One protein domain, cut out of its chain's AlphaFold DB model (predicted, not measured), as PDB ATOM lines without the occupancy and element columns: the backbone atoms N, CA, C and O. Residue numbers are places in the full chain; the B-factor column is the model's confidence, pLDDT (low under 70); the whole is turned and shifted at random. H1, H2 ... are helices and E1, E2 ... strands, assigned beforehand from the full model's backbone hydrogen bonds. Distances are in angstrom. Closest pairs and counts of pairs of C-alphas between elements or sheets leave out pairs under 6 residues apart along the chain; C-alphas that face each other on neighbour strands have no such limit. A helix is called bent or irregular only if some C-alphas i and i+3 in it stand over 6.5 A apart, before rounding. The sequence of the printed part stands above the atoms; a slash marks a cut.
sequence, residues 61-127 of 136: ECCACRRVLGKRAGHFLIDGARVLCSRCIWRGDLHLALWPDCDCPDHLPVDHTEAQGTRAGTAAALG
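What this domain is: This is residues 61 to 127 of the 136 residues of an uncharacterized protein of Janibacter indicus (UniProt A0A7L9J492). A small antiparallel sheet of three short strands stands within an elongated body, with H3 packed on it toward one end of the length and H1 and H2, with the loop between them, toward the other. The 67 printed residues hold E1, E2, H1, H2, E3 and H3 in that order, and the sheet's order is E2, E1, E3. The class is mixed, helices and strands, with under half of the residues in named elements. The whole is compact, with a radius of gyration of the C-alphas of 11.5 A and spans of 33 by 19 by 15 A.

Where its parts are: Start with residues 61 to 74, which hold no named element. Find C-alpha 75 at (11.631, -44.027, -9.715), where E1 begins; it runs to 78, 9.7 A. E2 is 82 to 85, 10.3 A. H1, 92 to 98, spans 10.3 A and is only just irregular: C-alphas 93 and 96 are 6.9 A apart. H2 is 109 to 112, E3 113 to 116. H3, 119 to 125, spans 9.9 A and ends at (24.679, -45.184, -11.657).

How they stand to each other: E1 and E2 form a hairpin, with N 78 and O 82 2.8 A apart. Across E1 and E3, also antiparallel, look for N 77 and O 115, 2.9 A. E2, H1 and H2, E3 make a split strand-helix-strand unit, two strands running the same way with E1 between them; its crossover is right-handed. H3 is on the sheet, its closest C-alphas to E1 those of Leu 77 and Thr 122, 6.9 A. H2 only grazes the sheet; H1 is not on it. H1 and H2 touch, the C-alphas of His 95 and Pro 109 being closest at 5.3 A. H3 has every O i to N i+4 pair within hydrogen-bond range; H1 has 1 of 3, and 3 of 4 O i to N i+3 pairs; H2 is too short for an O i to N i+4 pair.

The domain as a whole: The C-alphas farthest apart, those of Lys 71 and Asp 103, are 34.9 A apart. The printed part has no cut, and no link is long. Mean pLDDT of the printed part is 85.1; residues 71, 72 and 105 are under 70.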
ATOM      1  N   GLU A  61      15.895 -38.529  -3.991       92.12
ATOM      2  CA  GLU A  61      14.882 -37.489  -3.904       92.12
ATOM      3  C   GLU A  61      14.367 -37.153  -5.299       92.12
ATOM      4  O   GLU A  61      15.141 -37.000  -6.240       92.12
ATOM      5  N   CYS A  62      13.046 -37.058  -5.441       93.12
ATOM      6  CA  CYS A  62      12.448 -36.593  -6.685       93.12
ATOM      7  C   CYS A  62      12.818 -35.122  -6.915       93.12
ATOM      8  O   CYS A  62      12.464 -34.279  -6.089       93.12
ATOM      9  N   CYS A  63      13.442 -34.789  -8.043       94.12
ATOM     10  CA  CYS A  63      13.831 -33.408  -8.335       94.12
ATOM     11  C   CYS A  63      12.621 -32.466  -8.474       94.12
ATOM     12  O   CYS A  63      12.730 -31.297  -8.122       94.12
ATOM     13  N   ALA A  64      11.456 -32.978  -8.896       94.19
ATOM     14  CA  ALA A  64      10.244 -32.178  -9.069       94.19
ATOM     15  C   ALA A  64       9.442 -31.966  -7.773       94.19
ATOM     16  O   ALA A  64       9.023 -30.854  -7.477       94.19
ATOM     17  N   CYS A  65       9.178 -33.028  -7.003       94.06
ATOM     18  CA  CYS A  65       8.300 -32.944  -5.822       94.06
ATOM     19  C   CYS A  65       9.026 -33.058  -4.483       94.06
ATOM     20  O   CYS A  65       8.363 -33.097  -3.449       94.06
ATOM     21  N   ARG A  66      10.360 -33.178  -4.492       94.19
ATOM     22  CA  ARG A  66      11.212 -33.291  -3.296       94.19
ATOM     23  C   ARG A  66      10.874 -34.482  -2.379       94.19
ATOM     24  O   ARG A  66      11.362 -34.610  -1.263       94.19
ATOM     25  N   ARG A  67      10.033 -35.416  -2.848       91.88
ATOM     26  CA  ARG A  67       9.680 -36.627  -2.099       91.88
ATOM     27  C   ARG A  67      10.882 -37.564  -2.026       91.88
ATOM     28  O   ARG A  67      11.417 -37.958  -3.065       91.88
ATOM     29  N   VAL A  68      11.197 -38.017  -0.815       90.00
ATOM     30  CA  VAL A  68      12.169 -39.087  -0.570       90.00
ATOM     31  C   VAL A  68      11.637 -40.431  -1.080       90.00
ATOM     32  O   VAL A  68      10.515 -40.845  -0.774       90.00
ATOM     33  N   LEU A  69      12.443 -41.130  -1.873       86.44
ATOM     34  CA  LEU A  69      12.086 -42.374  -2.547       86.44
ATOM     35  C   LEU A  69      12.533 -43.570  -1.698       86.44
ATOM     36  O   LEU A  69      13.720 -43.852  -1.511       86.44
ATOM     37  N   GLY A  70      11.539 -44.253  -1.127       72.62
ATOM     38  CA  GLY A  70      11.734 -45.436  -0.292       72.62
ATOM     39  C   GLY A  70      12.036 -46.707  -1.094       72.62
ATOM     40  O   GLY A  70      11.922 -46.742  -2.313       72.62
ATOM     41  N   LYS A  71      12.353 -47.800  -0.387       67.06
ATOM     42  CA  LYS A  71      12.785 -49.096  -0.959       67.06
ATOM     43  C   LYS A  71      11.839 -49.688  -2.022       67.06
ATOM     44  O   LYS A  71      12.305 -50.419  -2.885       67.06
ATOM     45  N   ARG A  72      10.530 -49.417  -1.930       67.19
ATOM     46  CA  ARG A  72       9.487 -49.944  -2.834       67.19
ATOM     47  C   ARG A  72       8.917 -48.899  -3.800       67.19
ATOM     48  O   ARG A  72       8.076 -49.242  -4.623       67.19
ATOM     49  N   ALA A  73       9.297 -47.629  -3.664       71.62
ATOM     50  CA  ALA A  73       8.763 -46.581  -4.523       71.62
ATOM     51  C   ALA A  73       9.456 -46.653  -5.888       71.62
ATOM     52  O   ALA A  73      10.679 -46.617  -5.942       71.62
ATOM     53  N   GLY A  74       8.680 -46.741  -6.971       77.38
ATOM     54  CA  GLY A  74       9.227 -46.660  -8.324       77.38
ATOM     55  C   GLY A  74       9.804 -45.272  -8.614       77.38
ATOM     56  O   GLY A  74       9.210 -44.248  -8.242       77.38
ATOM     57  N   HIS A  75      10.949 -45.245  -9.288       84.25
ATOM     58  CA  HIS A  75      11.631 -44.027  -9.715       84.25
ATOM     59  C   HIS A  75      12.375 -44.236 -11.031       84.25
ATOM     60  O   HIS A  75      12.632 -45.367 -11.449       84.25
ATOM     61  N   PHE A  76      12.693 -43.112 -11.662       87.75
ATOM     62  CA  PHE A  76      13.232 -43.024 -13.009       87.75
ATOM     63  C   PHE A  76      14.433 -42.091 -12.994       87.75
ATOM     64  O   PHE A  76      14.367 -41.016 -12.389       87.75
ATOM     65  N   LEU A  77      15.523 -42.535 -13.611       85.88
ATOM     66  CA  LEU A  77      16.664 -41.693 -13.921       85.88
ATOM     67  C   LEU A  77      16.400 -41.055 -15.287       85.88
ATOM     68  O   LEU A  77      16.127 -41.754 -16.266       85.88
ATOM     69  N   ILE A  78      16.446 -39.733 -15.309       84.94
ATOM     70  CA  ILE A  78      16.225 -38.897 -16.481       84.94
ATOM     71  C   ILE A  78      17.445 -37.991 -16.658       84.94
ATOM     72  O   ILE A  78      18.012 -37.532 -15.661       84.94
ATOM     73  N   ASP A  79      17.818 -37.733 -17.908       78.12
ATOM     74  CA  ASP A  79      18.838 -36.756 -18.312       78.12
ATOM     75  C   ASP A  79      20.064 -36.688 -17.376       78.12
ATOM     76  O   ASP A  79      20.181 -35.802 -16.515       78.12
ATOM     77  N   GLY A  80      20.937 -37.693 -17.491       70.75
ATOM     78  CA  GLY A  80      22.301 -37.731 -16.953       70.75
ATOM     79  C   GLY A  80      22.497 -37.733 -15.428       70.75
ATOM     80  O   GLY A  80      23.577 -38.107 -14.974       70.75
ATOM     81  N   ALA A  81      21.512 -37.331 -14.615       79.25
ATOM     82  CA  ALA A  81      21.592 -37.387 -13.146       79.25
ATOM     83  C   ALA A  81      20.272 -37.129 -12.393       79.25
ATOM     84  O   ALA A  81      20.221 -37.255 -11.162       79.25
ATOM     85  N   ARG A  82      19.200 -36.706 -13.073       89.44
ATOM     86  CA  ARG A  82      17.971 -36.281 -12.394       89.44
ATOM     87  C   ARG A  82      17.104 -37.491 -12.058       89.44
ATOM     88  O   ARG A  82      16.934 -38.403 -12.855       89.44
ATOM     89  N   VAL A  83      16.523 -37.504 -10.860       92.19
ATOM     90  CA  VAL A  83      15.630 -38.588 -10.427       92.19
ATOM     91  C   VAL A  83      14.201 -38.075 -10.331       92.19
ATOM     92  O   VAL A  83      13.929 -37.112  -9.615       92.19
ATOM     93  N   LEU A  84      13.265 -38.756 -10.989       93.62
ATOM     94  CA  LEU A  84      11.830 -38.514 -10.853       93.62
ATOM     95  C   LEU A  84      11.125 -39.690 -10.186       93.62
ATOM     96  O   LEU A  84      11.407 -40.861 -10.433       93.62
ATOM     97  N   CYS A  85      10.147 -39.376  -9.339       92.94
ATOM     98  CA  CYS A  85       9.247 -40.391  -8.813       92.94
ATOM     99  C   CYS A  85       8.243 -40.838  -9.879       92.94
ATOM    100  O   CYS A  85       7.865 -40.053 -10.752       92.94
ATOM    101  N   SER A  86       7.712 -42.051  -9.725       90.12
ATOM    102  CA  SER A  86       6.698 -42.596 -10.632       90.12
ATOM    103  C   SER A  86       5.442 -41.749 -10.803       90.12
ATOM    104  O   SER A  86       4.737 -41.938 -11.775       90.12
ATOM    105  N   ARG A  87       5.133 -40.817  -9.897       91.56
ATOM    106  CA  ARG A  87       4.003 -39.893 -10.075       91.56
ATOM    107  C   ARG A  87       4.364 -38.681 -10.937       91.56
ATOM    108  O   ARG A  87       3.519 -38.191 -11.669       91.56
ATOM    109  N   CYS A  88       5.585 -38.166 -10.812       93.44
ATOM    110  CA  CYS A  88       6.016 -36.960 -11.522       93.44
ATOM    111  C   CYS A  88       6.415 -37.252 -12.967       93.44
ATOM    112  O   CYS A  88       6.262 -36.383 -13.810       93.44
ATOM    113  N   ILE A  89       6.885 -38.466 -13.258       91.94
ATOM    114  CA  ILE A  89       7.317 -38.848 -14.608       91.94
ATOM    115  C   ILE A  89       6.169 -38.804 -15.643       91.94
ATOM    116  O   ILE A  89       6.405 -38.587 -16.823       91.94
ATOM    117  N   TRP A  90       4.915 -38.948 -15.198       91.94
ATOM    118  CA  TRP A  90       3.719 -38.948 -16.058       91.94
ATOM    119  C   TRP A  90       2.976 -37.605 -16.091       91.94
ATOM    120  O   TRP A  90       1.845 -37.529 -16.565       91.94
ATOM    121  N   ARG A  91       3.561 -36.544 -15.528       91.62
ATOM    122  CA  ARG A  91       2.934 -35.220 -15.453       91.62
ATOM    123  C   ARG A  91       3.405 -34.339 -16.604       91.62
ATOM    124  O   ARG A  91       4.539 -33.869 -16.576       91.62
ATOM    125  N   GLY A  92       2.526 -34.081 -17.572       85.31
ATOM    126  CA  GLY A  92       2.833 -33.211 -18.715       85.31
ATOM    127  C   GLY A  92       3.149 -31.770 -18.309       85.31
ATOM    128  O   GLY A  92       4.044 -31.152 -18.866       85.31
ATOM    129  N   ASP A  93       2.520 -31.268 -17.242       88.81
ATOM    130  CA  ASP A  93       2.778 -29.921 -16.720       88.81
ATOM    131  C   ASP A  93       4.199 -29.729 -16.157       88.81
ATOM    132  O   ASP A  93       4.634 -28.599 -15.951       88.81
ATOM    133  N   LEU A  94       4.940 -30.817 -15.917       90.12
ATOM    134  CA  LEU A  94       6.336 -30.762 -15.481       90.12
ATOM    135  C   LEU A  94       7.339 -30.765 -16.637       90.12
ATOM    136  O   LEU A  94       8.507 -30.474 -16.387       90.12
ATOM    137  N   HIS A  95       6.929 -31.104 -17.863       89.62
ATOM    138  CA  HIS A  95       7.862 -31.269 -18.980       89.62
ATOM    139  C   HIS A  95       8.584 -29.960 -19.305       89.62
ATOM    140  O   HIS A  95       9.792 -29.889 -19.108       89.62
ATOM    141  N   LEU A  96       7.861 -28.888 -19.636       87.94
ATOM    142  CA  LEU A  96       8.474 -27.586 -19.942       87.94
ATOM    143  C   LEU A  96       9.241 -26.972 -18.760       87.94
ATOM    144  O   LEU A  96      10.192 -26.222 -18.953       87.94
ATOM    145  N   ALA A  97       8.861 -27.303 -17.521       88.44
ATOM    146  CA  ALA A  97       9.592 -26.855 -16.336       88.44
ATOM    147  C   ALA A  97      10.953 -27.561 -16.179       88.44
ATOM    148  O   ALA A  97      11.881 -26.993 -15.605       88.44
ATOM    149  N   LEU A  98      11.068 -28.805 -16.651       88.12
ATOM    150  CA  LEU A  98      12.276 -29.627 -16.551       88.12
ATOM    151  C   LEU A  98      13.119 -29.612 -17.838       88.12
ATOM    152  O   LEU A  98      14.329 -29.821 -17.747       88.12
ATOM    153  N   TRP A  99      12.512 -29.360 -18.996       90.38
ATOM    154  CA  TRP A  99      13.153 -29.261 -20.310       90.38
ATOM    155  C   TRP A  99      12.594 -28.057 -21.077       90.38
ATOM    156  O   TRP A  99      11.801 -28.228 -22.004       90.38
ATOM    157  N   PRO A 100      12.989 -26.830 -20.700       89.44
ATOM    158  CA  PRO A 100      12.484 -25.616 -21.342       89.44
ATOM    159  C   PRO A 100      12.880 -25.514 -22.821       89.44
ATOM    160  O   PRO A 100      12.182 -24.865 -23.592       89.44
ATOM    161  N   ASP A 101      13.969 -26.180 -23.211       88.56
ATOM    162  CA  ASP A 101      14.515 -26.153 -24.570       88.56
ATOM    163  C   ASP A 101      13.998 -27.299 -25.457       88.56
ATOM    164  O   ASP A 101      14.472 -27.475 -26.578       88.56
ATOM    165  N   CYS A 102      13.062 -28.119 -24.969       88.50
ATOM    166  CA  CYS A 102      12.523 -29.216 -25.763       88.50
ATOM    167  C   CYS A 102      11.553 -28.700 -26.836       88.50
ATOM    168  O   CYS A 102      10.596 -27.985 -26.546       88.50
ATOM    169  N   ASP A 103      11.789 -29.110 -28.079       87.12
ATOM    170  CA  ASP A 103      11.017 -28.748 -29.272       87.12
ATOM    171  C   ASP A 103       9.725 -29.567 -29.452       87.12
ATOM    172  O   ASP A 103       8.936 -29.289 -30.356       87.12
ATOM    173  N   CYS A 104       9.480 -30.544 -28.575       83.44
ATOM    174  CA  CYS A 104       8.305 -31.408 -28.590       83.44
ATOM    175  C   CYS A 104       7.444 -31.185 -27.332       83.44
ATOM    176  O   CYS A 104       7.651 -31.850 -26.319       83.44
ATOM    177  N   PRO A 105       6.466 -30.265 -27.352       68.56
ATOM    178  CA  PRO A 105       5.666 -29.952 -26.163       68.56
ATOM    179  C   PRO A 105       4.653 -31.047 -25.785       68.56
ATOM    180  O   PRO A 105       4.109 -31.018 -24.683       68.56
ATOM    181  N   ASP A 106       4.384 -31.999 -26.684       81.19
ATOM    182  CA  ASP A 106       3.312 -32.990 -26.521       81.19
ATOM    183  C   ASP A 106       3.748 -34.271 -25.793       81.19
ATOM    184  O   ASP A 106       2.909 -35.125 -25.494       81.19
ATOM    185  N   HIS A 107       5.040 -34.429 -25.494       88.50
ATOM    186  CA  HIS A 107       5.547 -35.616 -24.812       88.50
ATOM    187  C   HIS A 107       5.767 -35.392 -23.307       88.50
ATOM    188  O   HIS A 107       5.830 -34.271 -22.800       88.50
ATOM    189  N   LEU A 108       5.801 -36.482 -22.553       90.38
ATOM    190  CA  LEU A 108       5.855 -36.469 -21.099       90.38
ATOM    191  C   LEU A 108       7.312 -36.523 -20.611       90.38
ATOM    192  O   LEU A 108       8.210 -36.940 -21.341       90.38
ATOM    193  N   PRO A 109       7.575 -36.211 -19.328       90.69
ATOM    194  CA  PRO A 109       8.894 -36.436 -18.734       90.69
ATOM    195  C   PRO A 109       9.431 -37.867 -18.908       90.69
ATOM    196  O   PRO A 109      10.641 -38.072 -18.893       90.69
ATOM    197  N   VAL A 110       8.548 -38.863 -19.061       89.94
ATOM    198  CA  VAL A 110       8.933 -40.260 -19.310       89.94
ATOM    199  C   VAL A 110       9.690 -40.443 -20.623       89.94
ATOM    200  O   VAL A 110      10.556 -41.312 -20.691       89.94
ATOM    201  N   ASP A 111       9.436 -39.604 -21.622       89.25
ATOM    202  CA  ASP A 111      10.063 -39.689 -22.942       89.25
ATOM    203  C   ASP A 111      11.538 -39.245 -22.921       89.25
ATOM    204  O   ASP A 111      12.268 -39.450 -23.885       89.25
ATOM    205  N   HIS A 112      12.000 -38.719 -21.779       88.19
ATOM    206  CA  HIS A 112      13.398 -38.387 -21.472       88.19
ATOM    207  C   HIS A 112      14.045 -39.383 -20.489       88.19
ATOM    208  O   HIS A 112      15.051 -39.077 -19.840       88.19
ATOM    209  N   THR A 113      13.447 -40.565 -20.307       85.19
ATOM    210  CA  THR A 113      13.944 -41.583 -19.368       85.19
ATOM    211  C   THR A 113      15.090 -42.382 -19.964       85.19
ATOM    212  O   THR A 113      14.935 -43.051 -20.980       85.19
ATOM    213  N   GLU A 114      16.209 -42.417 -19.248       81.00
ATOM    214  CA  GLU A 114      17.356 -43.262 -19.592       81.00
ATOM    215  C   GLU A 114      17.277 -44.625 -18.899       81.00
ATOM    216  O   GLU A 114      17.690 -45.645 -19.451       81.00
ATOM    217  N   ALA A 115      16.742 -44.664 -17.674       77.56
ATOM    218  CA  ALA A 115      16.622 -45.902 -16.920       77.56
ATOM    219  C   ALA A 115      15.484 -45.882 -15.892       77.56
ATOM    220  O   ALA A 115      15.228 -44.894 -15.202       77.56
ATOM    221  N   GLN A 116      14.878 -47.052 -15.697       78.88
ATOM    222  CA  GLN A 116      14.090 -47.390 -14.516       78.88
ATOM    223  C   GLN A 116      14.894 -48.386 -13.684       78.88
ATOM    224  O   GLN A 116      15.479 -49.324 -14.223       78.88
ATOM    225  N   GLY A 117      14.935 -48.212 -12.366       74.75
ATOM    226  CA  GLY A 117      15.820 -49.041 -11.561       74.75
ATOM    227  C   GLY A 117      15.399 -49.211 -10.118       74.75
ATOM    228  O   GLY A 117      14.450 -48.615  -9.616       74.75
ATOM    229  N   THR A 118      16.162 -50.050  -9.429       81.25
ATOM    230  CA  THR A 118      16.126 -50.122  -7.972       81.25
ATOM    231  C   THR A 118      16.890 -48.937  -7.381       81.25
ATOM    232  O   THR A 118      17.751 -48.348  -8.032       81.25
ATOM    233  N   ARG A 119      16.615 -48.590  -6.116       79.25
ATOM    234  CA  ARG A 119      17.328 -47.501  -5.423       79.25
ATOM    235  C   ARG A 119      18.843 -47.719  -5.436       79.25
ATOM    236  O   ARG A 119      19.597 -46.778  -5.619       79.25
ATOM    237  N   ALA A 120      19.257 -48.973  -5.267       78.19
ATOM    238  CA  ALA A 120      20.644 -49.407  -5.355       78.19
ATOM    239  C   ALA A 120      21.234 -49.176  -6.752       78.19
ATOM    240  O   ALA A 120      22.274 -48.537  -6.865       78.19
ATOM    241  N   GLY A 121      20.549 -49.643  -7.803       78.12
ATOM    242  CA  GLY A 121      21.007 -49.475  -9.184       78.12
ATOM    243  C   GLY A 121      21.143 -48.006  -9.578       78.12
ATOM    244  O   GLY A 121      22.171 -47.605 -10.109       78.12
ATOM    245  N   THR A 122      20.154 -47.178  -9.234       84.06
ATOM    246  CA  THR A 122      20.192 -45.741  -9.533       84.06
ATOM    247  C   THR A 122      21.244 -45.006  -8.711       84.06
ATOM    248  O   THR A 122      21.983 -44.204  -9.264       84.06
ATOM    249  N   ALA A 123      21.374 -45.288  -7.411       80.62
ATOM    250  CA  ALA A 123      22.411 -44.650  -6.601       80.62
ATOM    251  C   ALA A 123      23.825 -45.013  -7.080       80.62
ATOM    252  O   ALA A 123      24.723 -44.179  -7.011       80.62
ATOM    253  N   ALA A 124      24.018 -46.232  -7.585       78.69
ATOM    254  CA  ALA A 124      25.294 -46.656  -8.139       78.69
ATOM    255  C   ALA A 124      25.580 -46.004  -9.504       78.69
ATOM    256  O   ALA A 124      26.677 -45.488  -9.704       78.69
ATOM    257  N   ALA A 125      24.578 -45.916 -10.388       78.75
ATOM    258  CA  ALA A 125      24.679 -45.184 -11.657       78.75
ATOM    259  C   ALA A 125      25.016 -43.694 -11.455       78.75
ATOM    260  O   ALA A 125      25.762 -43.117 -12.236       78.75
ATOM    261  N   LEU A 126      24.523 -43.094 -10.367       81.00
ATOM    262  CA  LEU A 126      24.828 -41.716  -9.968       81.00
ATOM    263  C   LEU A 126      26.175 -41.555  -9.238       81.00
ATOM    264  O   LEU A 126      26.508 -40.450  -8.816       81.00
ATOM    265  N   GLY A 127      26.924 -42.636  -8.992       78.06
ATOM    266  CA  GLY A 127      28.157 -42.597  -8.196       78.06
ATOM    267  C   GLY A 127      27.952 -42.268  -6.707       78.06
ATOM    268  O   GLY A 127      28.917 -42.045  -5.982       78.06
TER     269      GLY A 127